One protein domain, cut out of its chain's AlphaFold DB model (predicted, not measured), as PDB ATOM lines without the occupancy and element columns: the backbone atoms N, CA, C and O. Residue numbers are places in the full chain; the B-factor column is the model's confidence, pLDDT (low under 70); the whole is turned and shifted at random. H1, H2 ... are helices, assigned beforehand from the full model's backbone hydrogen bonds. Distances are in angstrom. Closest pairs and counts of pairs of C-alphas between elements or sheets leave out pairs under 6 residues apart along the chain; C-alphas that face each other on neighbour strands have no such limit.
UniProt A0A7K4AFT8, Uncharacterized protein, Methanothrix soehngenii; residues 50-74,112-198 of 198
ATOM      1  N   THR A  50      14.239 -24.752 -21.139       68.25
ATOM      2  CA  THR A  50      14.730 -24.208 -22.408       68.25
ATOM      3  C   THR A  50      15.476 -22.888 -22.189       68.25
ATOM      4  O   THR A  50      15.302 -22.219 -21.174       68.25
ATOM      5  N   SER A  51      16.306 -22.463 -23.146       63.53
ATOM      6  CA  SER A  51      17.010 -21.171 -23.049       63.53
ATOM      7  C   SER A  51      16.059 -19.971 -22.973       63.53
ATOM      8  O   SER A  51      16.414 -18.949 -22.397       63.53
ATOM      9  N   GLU A  52      14.869 -20.090 -23.564       68.31
ATOM     10  CA  GLU A  52      13.833 -19.055 -23.541       68.31
ATOM     11  C   GLU A  52      13.168 -18.964 -22.165       68.31
ATOM     12  O   GLU A  52      13.072 -17.880 -21.597       68.31
ATOM     13  N   GLU A  53      12.793 -20.104 -21.583       69.44
ATOM     14  CA  GLU A  53      12.286 -20.152 -20.209       69.44
ATOM     15  C   GLU A  53      13.345 -19.674 -19.209       69.44
ATOM     16  O   GLU A  53      13.028 -18.911 -18.303       69.44
ATOM     17  N   LEU A  54      14.616 -20.036 -19.415       72.81
ATOM     18  CA  LEU A  54      15.736 -19.566 -18.603       72.81
ATOM     19  C   LEU A  54      15.931 -18.051 -18.690       72.81
ATOM     20  O   LEU A  54      16.128 -17.409 -17.664       72.81
ATOM     21  N   GLY A  55      15.829 -17.477 -19.890       66.44
ATOM     22  CA  GLY A  55      15.927 -16.033 -20.110       66.44
ATOM     23  C   GLY A  55      14.865 -15.220 -19.363       66.44
ATOM     24  O   GLY A  55      15.134 -14.083 -18.980       66.44
ATOM     25  N   ASN A  56      13.692 -15.817 -19.127       79.50
ATOM     26  CA  ASN A  56      12.544 -15.184 -18.477       79.50
ATOM     27  C   ASN A  56      12.475 -15.434 -16.962       79.50
ATOM     28  O   ASN A  56      11.649 -14.820 -16.291       79.50
ATOM     29  N   MET A  57      13.310 -16.323 -16.418       78.50
ATOM     30  CA  MET A  57      13.383 -16.552 -14.975       78.50
ATOM     31  C   MET A  57      14.223 -15.482 -14.288       78.50
ATOM     32  O   MET A  57      15.250 -15.034 -14.809       78.50
ATOM     33  N   THR A  58      13.806 -15.122 -13.079       79.69
ATOM     34  CA  THR A  58      14.565 -14.233 -12.201       79.69
ATOM     35  C   THR A  58      15.737 -14.958 -11.540       79.69
ATOM     36  O   THR A  58      15.718 -16.177 -11.340       79.69
ATOM     37  N   LEU A  59      16.769 -14.214 -11.130       67.69
ATOM     38  CA  LEU A  59      17.871 -14.791 -10.345       67.69
ATOM     39  C   LEU A  59      17.396 -15.407  -9.020       67.69
ATOM     40  O   LEU A  59      17.956 -16.414  -8.581       67.69
ATOM     41  N   GLY A  60      16.368 -14.829  -8.391       69.56
ATOM     42  CA  GLY A  60      15.736 -15.385  -7.194       69.56
ATOM     43  C   GLY A  60      15.181 -16.791  -7.427       69.56
ATOM     44  O   GLY A  60      15.516 -17.712  -6.681       69.56
ATOM     45  N   GLU A  61      14.415 -16.974  -8.501       69.75
ATOM     46  CA  GLU A  61      13.838 -18.271  -8.879       69.75
ATOM     47  C   GLU A  61      14.925 -19.294  -9.230       69.75
ATOM     48  O   GLU A  61      14.884 -20.434  -8.767       69.75
ATOM     49  N   ILE A  62      15.962 -18.882  -9.963       73.81
ATOM     50  CA  ILE A  62      17.099 -19.753 -10.302       73.81
ATOM     51  C   ILE A  62      17.830 -20.217  -9.041       73.81
ATOM     52  O   ILE A  62      18.182 -21.391  -8.919       73.81
ATOM     53  N   LYS A  63      18.021 -19.324  -8.066       67.94
ATOM     54  CA  LYS A  63      18.661 -19.645  -6.787       67.94
ATOM     55  C   LYS A  63      17.831 -20.623  -5.952       67.94
ATOM     56  O   LYS A  63      18.390 -21.434  -5.211       67.94
ATOM     57  N   GLU A  64      16.506 -20.562  -6.034       71.38
ATOM     58  CA  GLU A  64      15.614 -21.531  -5.388       71.38
ATOM     59  C   GLU A  64      15.628 -22.891  -6.094       71.38
ATOM     60  O   GLU A  64      15.681 -23.934  -5.431       71.38
ATOM     61  N   LEU A  65      15.668 -22.894  -7.427       68.44
ATOM     62  CA  LEU A  65      15.842 -24.108  -8.224       68.44
ATOM     63  C   LEU A  65      17.195 -24.779  -7.940       68.44
ATOM     64  O   LEU A  65      17.260 -25.993  -7.770       68.44
ATOM     65  N   GLU A  66      18.266 -24.004  -7.780       64.56
ATOM     66  CA  GLU A  66      19.577 -24.523  -7.384       64.56
ATOM     67  C   GLU A  66      19.555 -25.111  -5.964       64.56
ATOM     68  O   GLU A  66      20.038 -26.221  -5.739       64.56
ATOM     69  N   LYS A  67      18.931 -24.423  -4.996       63.66
ATOM     70  CA  LYS A  67      18.771 -24.945  -3.627       63.66
ATOM     71  C   LYS A  67      17.959 -26.240  -3.584       63.66
ATOM     72  O   LYS A  67      18.308 -27.150  -2.837       63.66
ATOM     73  N   SER A  68      16.876 -26.330  -4.351       60.59
ATOM     74  CA  SER A  68      16.046 -27.540  -4.414       60.59
ATOM     75  C   SER A  68      16.746 -28.693  -5.148       60.59
ATOM     76  O   SER A  68      16.645 -29.840  -4.707       60.59
ATOM     77  N   ALA A  69      17.541 -28.406  -6.183       59.81
ATOM     78  CA  ALA A  69      18.408 -29.387  -6.838       59.81
ATOM     79  C   ALA A  69      19.502 -29.914  -5.890       59.81
ATOM     80  O   ALA A  69      19.724 -31.118  -5.793       59.81
ATOM     81  N   LEU A  70      20.140 -29.033  -5.114       58.34
ATOM     82  CA  LEU A  70      21.137 -29.429  -4.115       58.34
ATOM     83  C   LEU A  70      20.524 -30.285  -2.998       58.34
ATOM     84  O   LEU A  70      21.108 -31.298  -2.617       58.34
ATOM     85  N   ASN A  71      19.328 -29.928  -2.521       54.97
ATOM     86  CA  ASN A  71      18.622 -30.687  -1.486       54.97
ATOM     87  C   ASN A  71      18.121 -32.060  -1.972       54.97
ATOM     88  O   ASN A  71      18.047 -32.982  -1.167       54.97
ATOM     89  N   SER A  72      17.798 -32.213  -3.261       47.56
ATOM     90  CA  SER A  72      17.402 -33.505  -3.855       47.56
ATOM     91  C   SER A  72      18.598 -34.389  -4.227       47.56
ATOM     92  O   SER A  72      18.508 -35.607  -4.132       47.56
ATOM     93  N   SER A  73      19.757 -33.801  -4.546       45.78
ATOM     94  CA  SER A  73      21.002 -34.543  -4.815       45.78
ATOM     95  C   SER A  73      21.653 -35.186  -3.579       45.78
ATOM     96  O   SER A  73      22.678 -35.850  -3.697       45.78
ATOM     97  N   LEU A  74      21.080 -34.995  -2.384       42.09
ATOM     98  CA  LEU A  74      21.597 -35.573  -1.139       42.09
ATOM     99  C   LEU A  74      21.145 -37.034  -0.923       42.09
ATOM    100  O   LEU A  74      21.661 -37.686  -0.017       42.09
ATOM    101  N   PHE A 112      33.080  -1.804  -6.918       66.62
ATOM    102  CA  PHE A 112      32.124  -0.719  -7.136       66.62
ATOM    103  C   PHE A 112      32.828   0.465  -7.830       66.62
ATOM    104  O   PHE A 112      33.762   1.040  -7.268       66.62
ATOM    105  N   THR A 113      32.446   0.765  -9.076       80.50
ATOM    106  CA  THR A 113      33.090   1.778  -9.932       80.50
ATOM    107  C   THR A 113      32.233   3.043 -10.038       80.50
ATOM    108  O   THR A 113      31.027   2.970  -9.807       80.50
ATOM    109  N   PRO A 114      32.785   4.196 -10.470       82.69
ATOM    110  CA  PRO A 114      31.983   5.393 -10.751       82.69
ATOM    111  C   PRO A 114      30.858   5.148 -11.770       82.69
ATOM    112  O   PRO A 114      29.793   5.750 -11.684       82.69
ATOM    113  N   ILE A 115      31.060   4.214 -12.703       85.12
ATOM    114  CA  ILE A 115      30.056   3.807 -13.701       85.12
ATOM    115  C   ILE A 115      28.871   3.110 -13.029       85.12
ATOM    116  O   ILE A 115      27.738   3.254 -13.473       85.12
ATOM    117  N   SER A 116      29.109   2.434 -11.900       84.38
ATOM    118  CA  SER A 116      28.041   1.855 -11.080       84.38
ATOM    119  C   SER A 116      27.138   2.923 -10.449       84.38
ATOM    120  O   SER A 116      26.117   2.555  -9.894       84.38
ATOM    121  N   LEU A 117      27.476   4.214 -10.509       85.50
ATOM    122  CA  LEU A 117      26.626   5.320 -10.046       85.50
ATOM    123  C   LEU A 117      25.897   6.037 -11.193       85.50
ATOM    124  O   LEU A 117      25.212   7.029 -10.952       85.50
ATOM    125  N   MET A 118      26.064   5.573 -12.432       88.12
ATOM    126  CA  MET A 118      25.469   6.151 -13.644       88.12
ATOM    127  C   MET A 118      24.209   5.385 -14.070       88.12
ATOM    128  O   MET A 118      24.040   5.061 -15.247       88.12
ATOM    129  N   ASP A 119      23.344   5.037 -13.118       86.75
ATOM    130  CA  ASP A 119      22.067   4.363 -13.410       86.75
ATOM    131  C   ASP A 119      21.061   5.310 -14.082       86.75
ATOM    132  O   ASP A 119      20.117   4.874 -14.732       86.75
ATOM    133  N   ASP A 120      21.276   6.617 -13.925       88.06
ATOM    134  CA  ASP A 120      20.467   7.711 -14.454       88.06
ATOM    135  C   ASP A 120      20.779   8.075 -15.911       88.06
ATOM    136  O   ASP A 120      20.064   8.881 -16.498       88.06
ATOM    137  N   VAL A 121      21.834   7.497 -16.487       90.38
ATOM    138  CA  VAL A 121      22.290   7.778 -17.852       90.38
ATOM    139  C   VAL A 121      22.360   6.468 -18.611       90.38
ATOM    140  O   VAL A 121      22.985   5.529 -18.134       90.38
ATOM    141  N   THR A 122      21.769   6.375 -19.793       91.81
ATOM    142  CA  THR A 122      21.909   5.198 -20.671       91.81
ATOM    143  C   THR A 122      23.197   5.262 -21.495       91.81
ATOM    144  O   THR A 122      23.784   6.328 -21.683       91.81
ATOM    145  N   SER A 123      23.675   4.128 -22.014       88.38
ATOM    146  CA  SER A 123      24.828   4.126 -22.929       88.38
ATOM    147  C   SER A 123      24.595   4.929 -24.217       88.38
ATOM    148  O   SER A 123      25.551   5.487 -24.754       88.38
ATOM    149  N   GLU A 124      23.350   5.028 -24.692       90.44
ATOM    150  CA  GLU A 124      22.967   5.859 -25.840       90.44
ATOM    151  C   GLU A 124      23.105   7.348 -25.511       90.44
ATOM    152  O   GLU A 124      23.858   8.050 -26.184       90.44
ATOM    153  N   GLU A 125      22.489   7.805 -24.416       91.50
ATOM    154  CA  GLU A 125      22.609   9.193 -23.946       91.50
ATOM    155  C   GLU A 125      24.069   9.572 -23.678       91.50
ATOM    156  O   GLU A 125      24.522  10.641 -24.086       91.50
ATOM    157  N   LEU A 126      24.841   8.674 -23.057       91.38
ATOM    158  CA  LEU A 126      26.268   8.883 -22.825       91.38
ATOM    159  C   LEU A 126      27.052   9.021 -24.140       91.38
ATOM    160  O   LEU A 126      28.024   9.772 -24.197       91.38
ATOM    161  N   GLY A 127      26.644   8.306 -25.190       88.69
ATOM    162  CA  GLY A 127      27.247   8.376 -26.521       88.69
ATOM    163  C   GLY A 127      26.926   9.667 -27.284       88.69
ATOM    164  O   GLY A 127      27.703  10.064 -28.154       88.69
ATOM    165  N   GLU A 128      25.820  10.334 -26.952       94.19
ATOM    166  CA  GLU A 128      25.419  11.617 -27.544       94.19
ATOM    167  C   GLU A 128      26.064  12.830 -26.857       94.19
ATOM    168  O   GLU A 128      26.146  13.917 -27.441       94.19
ATOM    169  N   MET A 129      26.550  12.663 -25.625       93.44
ATOM    170  CA  MET A 129      27.240  13.720 -24.888       93.44
ATOM    171  C   MET A 129      28.561  14.121 -25.564       93.44
ATOM    172  O   MET A 129      29.274  13.319 -26.169       93.44
ATOM    173  N   SER A 130      28.941  15.394 -25.431       92.31
ATOM    174  CA  SER A 130      30.263  15.837 -25.888       92.31
ATOM    175  C   SER A 130      31.386  15.260 -25.017       92.31
ATOM    176  O   SER A 130      31.187  14.976 -23.838       92.31
ATOM    177  N   LEU A 131      32.602  15.164 -25.574       90.69
ATOM    178  CA  LEU A 131      33.791  14.659 -24.864       90.69
ATOM    179  C   LEU A 131      33.976  15.294 -23.478       90.69
ATOM    180  O   LEU A 131      34.221  14.583 -22.510       90.69
ATOM    181  N   ASN A 132      33.838  16.619 -23.384       91.00
ATOM    182  CA  ASN A 132      34.013  17.338 -22.123       91.00
ATOM    183  C   ASN A 132      32.897  17.009 -21.130       91.00
ATOM    184  O   ASN A 132      33.181  16.776 -19.967       91.00
ATOM    185  N   GLN A 133      31.647  16.913 -21.592       93.75
ATOM    186  CA  GLN A 133      30.526  16.543 -20.724       93.75
ATOM    187  C   GLN A 133      30.677  15.119 -20.172       93.75
ATOM    188  O   GLN A 133      30.335  14.882 -19.020       93.75
ATOM    189  N   ILE A 134      31.201  14.180 -20.970       92.19
ATOM    190  CA  ILE A 134      31.471  12.804 -20.520       92.19
ATOM    191  C   ILE A 134      32.569  12.792 -19.450       92.19
ATOM    192  O   ILE A 134      32.443  12.078 -18.457       92.19
ATOM    193  N   LEU A 135      33.631  13.585 -19.630       90.44
ATOM    194  CA  LEU A 135      34.699  13.722 -18.636       90.44
ATOM    195  C   LEU A 135      34.187  14.361 -17.343       90.44
ATOM    196  O   LEU A 135      34.399  13.795 -16.276       90.44
ATOM    197  N   ASP A 136      33.456  15.471 -17.444       93.94
ATOM    198  CA  ASP A 136      32.883  16.166 -16.289       93.94
ATOM    199  C   ASP A 136      31.930  15.249 -15.506       93.94
ATOM    200  O   ASP A 136      31.986  15.194 -14.277       93.94
ATOM    201  N   LEU A 137      31.092  14.476 -16.207       93.50
ATOM    202  CA  LEU A 137      30.203  13.489 -15.590       93.50
ATOM    203  C   LEU A 137      30.998  12.378 -14.889       93.50
ATOM    204  O   LEU A 137      30.672  11.997 -13.763       93.50
ATOM    205  N   TYR A 138      32.034  11.849 -15.538       89.00
ATOM    206  CA  TYR A 138      32.875  10.806 -14.956       89.00
ATOM    207  C   TYR A 138      33.611  11.296 -13.705       89.00
ATOM    208  O   TYR A 138      33.619  10.603 -12.685       89.00
ATOM    209  N   ASP A 139      34.172  12.502 -13.746       91.69
ATOM    210  CA  ASP A 139      34.843  13.124 -12.607       91.69
ATOM    211  C   ASP A 139      33.847  13.419 -11.480       91.69
ATOM    212  O   ASP A 139      34.136  13.163 -10.311       91.69
ATOM    213  N   GLN A 140      32.634  13.876 -11.807       93.94
ATOM    214  CA  GLN A 140      31.563  14.057 -10.828       93.94
ATOM    215  C   GLN A 140      31.224  12.744 -10.110       93.94
ATOM    216  O   GLN A 140      31.203  12.720  -8.880       93.94
ATOM    217  N   LYS A 141      30.996  11.647 -10.844       91.12
ATOM    218  CA  LYS A 141      30.667  10.337 -10.249       91.12
ATOM    219  C   LYS A 141      31.854   9.723  -9.505       91.12
ATOM    220  O   LYS A 141      31.663   9.014  -8.520       91.12
ATOM    221  N   THR A 142      33.080  10.019  -9.929       88.50
ATOM    222  CA  THR A 142      34.298   9.625  -9.205       88.50
ATOM    223  C   THR A 142      34.381  10.347  -7.864       88.50
ATOM    224  O   THR A 142      34.555   9.698  -6.838       88.50
ATOM    225  N   ASN A 143      34.155  11.663  -7.843       90.62
ATOM    226  CA  ASN A 143      34.102  12.442  -6.607       90.62
ATOM    227  C   ASN A 143      32.950  11.997  -5.695       90.62
ATOM    228  O   ASN A 143      33.104  11.963  -4.478       90.62
ATOM    229  N   GLU A 144      31.787  11.665  -6.259       90.50
ATOM    230  CA  GLU A 144      30.664  11.110  -5.498       90.50
ATOM    231  C   GLU A 144      31.074   9.798  -4.817       90.50
ATOM    232  O   GLU A 144      30.899   9.654  -3.608       90.50
ATOM    233  N   LEU A 145      31.718   8.893  -5.558       86.25
ATOM    234  CA  LEU A 145      32.230   7.635  -5.025       86.25
ATOM    235  C   LEU A 145      33.299   7.824  -3.943       86.25
ATOM    236  O   LEU A 145      33.247   7.158  -2.913       86.25
ATOM    237  N   GLU A 146      34.253   8.730  -4.150       85.69
ATOM    238  CA  GLU A 146      35.318   9.013  -3.180       85.69
ATOM    239  C   GLU A 146      34.793   9.631  -1.879       85.69
ATOM    240  O   GLU A 146      35.378   9.419  -0.815       85.69
ATOM    241  N   ASN A 147      33.684  10.372  -1.948       90.69
ATOM    242  CA  ASN A 147      33.060  10.991  -0.781       90.69
ATOM    243  C   ASN A 147      32.141  10.040  -0.001       90.69
ATOM    244  O   ASN A 147      31.770  10.360   1.131       90.69
ATOM    245  N   MET A 148      31.784   8.883  -0.561       88.38
ATOM    246  CA  MET A 148      30.980   7.895   0.150       88.38
ATOM    247  C   MET A 148      31.798   7.130   1.187       88.38
ATOM    248  O   MET A 148      32.939   6.711   0.982       88.38
ATOM    249  N   THR A 149      31.168   6.871   2.324       86.44
ATOM    250  CA  THR A 149      31.714   5.989   3.350       86.44
ATOM    251  C   THR A 149      31.617   4.523   2.925       86.44
ATOM    252  O   THR A 149      30.756   4.116   2.145       86.44
ATOM    253  N   LEU A 150      32.454   3.666   3.517       79.50
ATOM    254  CA  LEU A 150      32.404   2.218   3.266       79.50
ATOM    255  C   LEU A 150      31.038   1.583   3.574       79.50
ATOM    256  O   LEU A 150      30.701   0.552   2.994       79.50
ATOM    257  N   ASN A 151      30.272   2.157   4.506       82.19
ATOM    258  CA  ASN A 151      28.933   1.665   4.817       82.19
ATOM    259  C   ASN A 151      27.940   2.045   3.717       82.19
ATOM    260  O   ASN A 151      27.200   1.175   3.280       82.19
ATOM    261  N   GLU A 152      27.995   3.276   3.207       81.88
ATOM    262  CA  GLU A 152      27.156   3.712   2.083       81.88
ATOM    263  C   GLU A 152      27.456   2.907   0.813       81.88
ATOM    264  O   GLU A 152      26.528   2.437   0.163       81.88
ATOM    265  N   ILE A 153      28.734   2.633   0.516       78.69
ATOM    266  CA  ILE A 153      29.123   1.760  -0.610       78.69
ATOM    267  C   ILE A 153      28.551   0.346  -0.428       78.69
ATOM    268  O   ILE A 153      28.054  -0.260  -1.379       78.69
ATOM    269  N   ARG A 154      28.605  -0.202   0.794       79.94
ATOM    270  CA  ARG A 154      28.039  -1.526   1.090       79.94
ATOM    271  C   ARG A 154      26.524  -1.536   0.911       79.94
ATOM    272  O   ARG A 154      25.997  -2.498   0.353       79.94
ATOM    273  N   ASP A 155      25.845  -0.502   1.391       83.06
ATOM    274  CA  ASP A 155      24.392  -0.389   1.306       83.06
ATOM    275  C   ASP A 155      23.949  -0.234  -0.151       83.06
ATOM    276  O   ASP A 155      23.065  -0.964  -0.591       83.06
ATOM    277  N   GLN A 156      24.633   0.598  -0.942       78.19
ATOM    278  CA  GLN A 156      24.373   0.717  -2.378       78.19
ATOM    279  C   GLN A 156      24.598  -0.596  -3.126       78.19
ATOM    280  O   GLN A 156      23.753  -1.004  -3.925       78.19
ATOM    281  N   TRP A 157      25.703  -1.295  -2.852       76.00
ATOM    282  CA  TRP A 157      25.952  -2.606  -3.448       76.00
ATOM    283  C   TRP A 157      24.838  -3.594  -3.093       76.00
ATOM    284  O   TRP A 157      24.333  -4.298  -3.964       76.00
ATOM    285  N   LYS A 158      24.401  -3.608  -1.829       77.56
ATOM    286  CA  LYS A 158      23.311  -4.472  -1.374       77.56
ATOM    287  C   LYS A 158      21.996  -4.147  -2.087       77.56
ATOM    288  O   LYS A 158      21.356  -5.069  -2.580       77.56
ATOM    289  N   THR A 159      21.626  -2.872  -2.196       82.25
ATOM    290  CA  THR A 159      20.420  -2.442  -2.921       82.25
ATOM    291  C   THR A 159      20.463  -2.859  -4.387       82.25
ATOM    292  O   THR A 159      19.472  -3.371  -4.901       82.25
ATOM    293  N   LYS A 160      21.610  -2.712  -5.058       79.31
ATOM    294  CA  LYS A 160      21.760  -3.136  -6.455       79.31
ATOM    295  C   LYS A 160      21.682  -4.649  -6.623       79.31
ATOM    296  O   LYS A 160      21.007  -5.121  -7.528       79.31
ATOM    297  N   VAL A 161      22.303  -5.417  -5.730       76.75
ATOM    298  CA  VAL A 161      22.187  -6.883  -5.734       76.75
ATOM    299  C   VAL A 161      20.742  -7.323  -5.494       76.75
ATOM    300  O   VAL A 161      20.265  -8.249  -6.143       76.75
ATOM    301  N   GLU A 162      20.024  -6.673  -4.579       77.62
ATOM    302  CA  GLU A 162      18.603  -6.942  -4.340       77.62
ATOM    303  C   GLU A 162      17.740  -6.602  -5.562       77.62
ATOM    304  O   GLU A 162      16.870  -7.396  -5.914       77.62
ATOM    305  N   ALA A 163      18.012  -5.487  -6.245       80.06
ATOM    306  CA  ALA A 163      17.343  -5.137  -7.496       80.06
ATOM    307  C   ALA A 163      17.619  -6.180  -8.593       80.06
ATOM    308  O   ALA A 163      16.681  -6.698  -9.195       80.06
ATOM    309  N   GLN A 164      18.885  -6.565  -8.779       74.69
ATOM    310  CA  GLN A 164      19.303  -7.571  -9.759       74.69
ATOM    311  C   GLN A 164      18.699  -8.950  -9.491       74.69
ATOM    312  O   GLN A 164      18.340  -9.656 -10.429       74.69
ATOM    313  N   ASN A 165      18.520  -9.328  -8.222       73.00
ATOM    314  CA  ASN A 165      17.894 -10.603  -7.869       73.00
ATOM    315  C   ASN A 165      16.443 -10.723  -8.368       73.00
ATOM    316  O   ASN A 165      15.971 -11.841  -8.576       73.00
ATOM    317  N   ASN A 166      15.756  -9.592  -8.551       81.56
ATOM    318  CA  ASN A 166      14.373  -9.539  -9.022       81.56
ATOM    319  C   ASN A 166      14.256  -9.400 -10.548       81.56
ATOM    320  O   ASN A 166      13.142  -9.444 -11.061       81.56
ATOM    321  N   MET A 167      15.369  -9.227 -11.266       79.06
ATOM    322  CA  MET A 167      15.376  -9.129 -12.725       79.06
ATOM    323  C   MET A 167      15.530 -10.497 -13.378       79.06
ATOM    324  O   MET A 167      16.124 -11.423 -12.812       79.06
ATOM    325  N   THR A 168      15.008 -10.603 -14.595       80.56
ATOM    326  CA  THR A 168      15.177 -11.774 -15.456       80.56
ATOM    327  C   THR A 168      16.606 -11.870 -15.997       80.56
ATOM    328  O   THR A 168      17.332 -10.875 -16.066       80.56
ATOM    329  N   ILE A 169      17.031 -13.064 -16.426       72.44
ATOM    330  CA  ILE A 169      18.341 -13.232 -17.080       72.44
ATOM    331  C   ILE A 169      18.485 -12.305 -18.291       72.44
ATOM    332  O   ILE A 169      19.555 -11.736 -18.485       72.44
ATOM    333  N   ASN A 170      17.438 -12.142 -19.099       75.38
ATOM    334  CA  ASN A 170      17.492 -11.275 -20.276       75.38
ATOM    335  C   ASN A 170      17.709  -9.803 -19.897       75.38
ATOM    336  O   ASN A 170      18.563  -9.143 -20.483       75.38
ATOM    337  N   GLU A 171      17.010  -9.312 -18.874       78.00
ATOM    338  CA  GLU A 171      17.200  -7.948 -18.364       78.00
ATOM    339  C   GLU A 171      18.608  -7.747 -17.790       78.00
ATOM    340  O   GLU A 171      19.246  -6.735 -18.062       78.00
ATOM    341  N   LEU A 172      19.146  -8.741 -17.077       75.00
ATOM    342  CA  LEU A 172      20.525  -8.713 -16.579       75.00
ATOM    343  C   LEU A 172      21.558  -8.716 -17.709       75.00
ATOM    344  O   LEU A 172      22.573  -8.025 -17.624       75.00
ATOM    345  N   VAL A 173      21.310  -9.492 -18.769       74.75
ATOM    346  CA  VAL A 173      22.099  -9.493 -20.012       74.75
ATOM    347  C   VAL A 173      22.125  -8.107 -20.634       74.75
ATOM    348  O   VAL A 173      23.195  -7.653 -21.043       74.75
ATOM    349  N   ASP A 174      20.986  -7.434 -20.694       80.25
ATOM    350  CA  ASP A 174      20.893  -6.114 -21.299       80.25
ATOM    351  C   ASP A 174      21.509  -5.020 -20.409       80.25
ATOM    352  O   ASP A 174      22.263  -4.193 -20.922       80.25
ATOM    353  N   GLU A 175      21.342  -5.085 -19.083       77.31
ATOM    354  CA  GLU A 175      22.037  -4.207 -18.127       77.31
ATOM    355  C   GLU A 175      23.566  -4.369 -18.226       77.31
ATOM    356  O   GLU A 175      24.312  -3.389 -18.262       77.31
ATOM    357  N   ALA A 176      24.057  -5.607 -18.342       75.06
ATOM    358  CA  ALA A 176      25.485  -5.871 -18.503       75.06
ATOM    359  C   ALA A 176      26.035  -5.335 -19.835       75.06
ATOM    360  O   ALA A 176      27.160  -4.830 -19.876       75.06
ATOM    361  N   LYS A 177      25.261  -5.423 -20.927       78.44
ATOM    362  CA  LYS A 177      25.642  -4.825 -22.218       78.44
ATOM    363  C   LYS A 177      25.695  -3.304 -22.129       78.44
ATOM    364  O   LYS A 177      26.638  -2.716 -22.655       78.44
ATOM    365  N   ASP A 178      24.718  -2.680 -21.473       82.12
ATOM    366  CA  ASP A 178      24.681  -1.230 -21.276       82.12
ATOM    367  C   ASP A 178      25.892  -0.754 -20.461       82.12
ATOM    368  O   ASP A 178      26.622   0.144 -20.883       82.12
ATOM    369  N   MET A 179      26.194  -1.437 -19.354       81.31
ATOM    370  CA  MET A 179      27.375  -1.159 -18.535       81.31
ATOM    371  C   MET A 179      28.677  -1.306 -19.336       81.31
ATOM    372  O   MET A 179      29.541  -0.427 -19.290       81.31
ATOM    373  N   GLN A 180      28.801  -2.373 -20.129       79.19
ATOM    374  CA  GLN A 180      29.960  -2.589 -20.996       79.19
ATOM    375  C   GLN A 180      30.097  -1.489 -22.064       79.19
ATOM    376  O   GLN A 180      31.211  -1.064 -22.388       79.19
ATOM    377  N   ALA A 181      28.984  -1.017 -22.626       80.50
ATOM    378  CA  ALA A 181      28.985   0.072 -23.594       80.50
ATOM    379  C   ALA A 181      29.449   1.390 -22.954       80.50
ATOM    380  O   ALA A 181      30.316   2.063 -23.519       80.50
ATOM    381  N   LYS A 182      28.966   1.715 -21.746       84.94
ATOM    382  CA  LYS A 182      29.411   2.890 -20.974       84.94
ATOM    383  C   LYS A 182      30.916   2.874 -20.715       84.94
ATOM    384  O   LYS A 182      31.602   3.859 -20.990       84.94
ATOM    385  N   GLU A 183      31.446   1.739 -20.256       82.06
ATOM    386  CA  GLU A 183      32.889   1.539 -20.064       82.06
ATOM    387  C   GLU A 183      33.681   1.775 -21.356       82.06
ATOM    388  O   GLU A 183      34.716   2.450 -21.352       82.06
ATOM    389  N   GLY A 184      33.180   1.248 -22.477       79.12
ATOM    390  CA  GLY A 184      33.776   1.436 -23.796       79.12
ATOM    391  C   GLY A 184      33.852   2.906 -24.206       79.12
ATOM    392  O   GLY A 184      34.914   3.366 -24.638       79.12
ATOM    393  N   ILE A 185      32.754   3.647 -24.031       84.56
ATOM    394  CA  ILE A 185      32.668   5.079 -24.340       84.56
ATOM    395  C   ILE A 185      33.664   5.858 -23.476       84.56
ATOM    396  O   ILE A 185      34.534   6.543 -24.016       84.56
ATOM    397  N   ILE A 186      33.616   5.700 -22.151       85.12
ATOM    398  CA  ILE A 186      34.485   6.428 -21.210       85.12
ATOM    399  C   ILE A 186      35.969   6.156 -21.485       85.12
ATOM    400  O   ILE A 186      36.783   7.084 -21.523       85.12
ATOM    401  N   ASN A 187      36.344   4.895 -21.723       85.62
ATOM    402  CA  ASN A 187      37.723   4.548 -22.057       85.62
ATOM    403  C   ASN A 187      38.159   5.193 -23.382       85.62
ATOM    404  O   ASN A 187      39.262   5.738 -23.483       85.62
ATOM    405  N   TRP A 188      37.288   5.176 -24.395       88.12
ATOM    406  CA  TRP A 188      37.567   5.828 -25.670       88.12
ATOM    407  C   TRP A 188      37.766   7.341 -25.506       88.12
ATOM    408  O   TRP A 188      38.778   7.863 -25.984       88.12
ATOM    409  N   VAL A 189      36.880   8.025 -24.770       85.50
ATOM    410  CA  VAL A 189      36.996   9.459 -24.440       85.50
ATOM    411  C   VAL A 189      38.318   9.747 -23.731       85.50
ATOM    412  O   VAL A 189      39.062  10.639 -24.140       85.50
ATOM    413  N   SER A 190      38.677   8.930 -22.740       82.81
ATOM    414  CA  SER A 190      39.930   9.054 -21.984       82.81
ATOM    415  C   SER A 190      41.176   8.913 -22.869       82.81
ATOM    416  O   SER A 190      42.207   9.554 -22.644       82.81
ATOM    417  N   ILE A 191      41.124   8.059 -23.898       85.31
ATOM    418  CA  ILE A 191      42.196   7.930 -24.894       85.31
ATOM    419  C   ILE A 191      42.256   9.169 -25.793       85.31
ATOM    420  O   ILE A 191      43.354   9.675 -26.028       85.31
ATOM    421  N   GLN A 192      41.116   9.670 -26.282       83.06
ATOM    422  CA  GLN A 192      41.100  10.871 -27.126       83.06
ATOM    423  C   GLN A 192      41.602  12.100 -26.367       83.06
ATOM    424  O   GLN A 192      42.443  12.829 -26.885       83.06
ATOM    425  N   TYR A 193      41.173  12.289 -25.120       82.44
ATOM    426  CA  TYR A 193      41.620  13.400 -24.286       82.44
ATOM    427  C   TYR A 193      43.142  13.398 -24.089       82.44
ATOM    428  O   TYR A 193      43.804  14.408 -24.322       82.44
ATOM    429  N   ARG A 194      43.732  12.235 -23.769       85.12
ATOM    430  CA  ARG A 194      45.195  12.092 -23.649       85.12
ATOM    431  C   ARG A 194      45.943  12.402 -24.942       85.12
ATOM    432  O   ARG A 194      47.061  12.892 -24.872       85.12
ATOM    433  N   ARG A 195      45.354  12.119 -26.107       84.69
ATOM    434  CA  ARG A 195      45.948  12.459 -27.412       84.69
ATOM    435  C   ARG A 195      45.885  13.951 -27.721       84.69
ATOM    436  O   ARG A 195      46.759  14.437 -28.418       84.69
ATOM    437  N   LEU A 196      44.852  14.648 -27.248       82.06
ATOM    438  CA  LEU A 196      44.688  16.088 -27.464       82.06
ATOM    439  C   LEU A 196      45.575  16.930 -26.536       82.06
ATOM    440  O   LEU A 196      45.922  18.051 -26.892       82.06
ATOM    441  N   MET A 197      45.927  16.398 -25.363       75.00
ATOM    442  CA  MET A 197      46.763  17.073 -24.359       75.00
ATOM    443  C   MET A 197      48.263  16.729 -24.445       75.00
ATOM    444  O   MET A 197      49.037  17.235 -23.632       75.00
ATOM    445  N   ALA A 198      48.669  15.863 -25.380       62.16
ATOM    446  CA  ALA A 198      50.060  15.457 -25.620       62.16
ATOM    447  C   ALA A 198      50.670  16.218 -26.802       62.16
ATOM    448  O   ALA A 198      51.873  16.554 -26.712       62.16
TER     449      ALA A 198
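Overview. This is residues 50 to 74 and 112 to 198 of the 198 residues of an uncharacterized protein of Methanothrix soehngenii (UniProt A0A7K4AFT8). H5, H6 and the long H7 make the three sides of a loose triangle, with the short H3 inside it and H4 packed on H7. At the corner where H6 ends and H7 begins sit the short H1 and the first residues of H2, and residues 64 to 74 stick out from there as an arm. The printed part has 112 residues with seven named helices, H1 to H7 in chain order, and no named strand: the class is all helix. The whole is loose, with a radius of gyration of the C-alphas of 18.3 A, and elongated, spanning 63 by 34 by 22 A.

Along the chain. Find C-alpha 51 at (17.010, -21.171, -23.049), where H1, residues 51 to 56, begins. H2 follows at residues 59 to 72, 19.8 A long. Past the cut come H3, residues 114 to 117, and H4, residues 123 to 128. H5, residues 131 to 147, measures 24.4 A; H6, residues 150 to 165, 22.3 A. H7, residues 169 to 196, runs 40.8 A to C-alpha 196 at (44.688, 16.088, -27.464).

Arrangement. Begin at the hub, H7, which touches H1, H3, H4 and H5. Its residues 186 to 193 touch H5, closest at C-alphas 131 and 189, 6.1 A, at a steep tilt of 68 degrees. H4 touches it at C-alphas 123 and 182, their closest, 5.1 A. Look at C-alphas 55 and 169, 4.8 A apart, for the closest pair of H1 and H7. H3 touches H5, closest at C-alphas 114 and 142, 5.1 A. H2 and H6 only just touch, only at their ends, with 3 pairs of C-alphas within 8 A, the closest 59 and 165, 4.9 A. In H1, H2, H4, H5, H6 and H7 every O i to N i+4 pair is within hydrogen-bond range; H3 is too short for one.

Size, cuts and confidence. The farthest C-alphas, of Leu 74 and Ala 198, are 63.4 A apart. Residues 75 to 111 are not printed, and C-alphas 74 and 112 are 36.9 A apart across that cut. The links printed whole are tight. Look for pLDDT under 70 in 21 residues, among them 65 to 74.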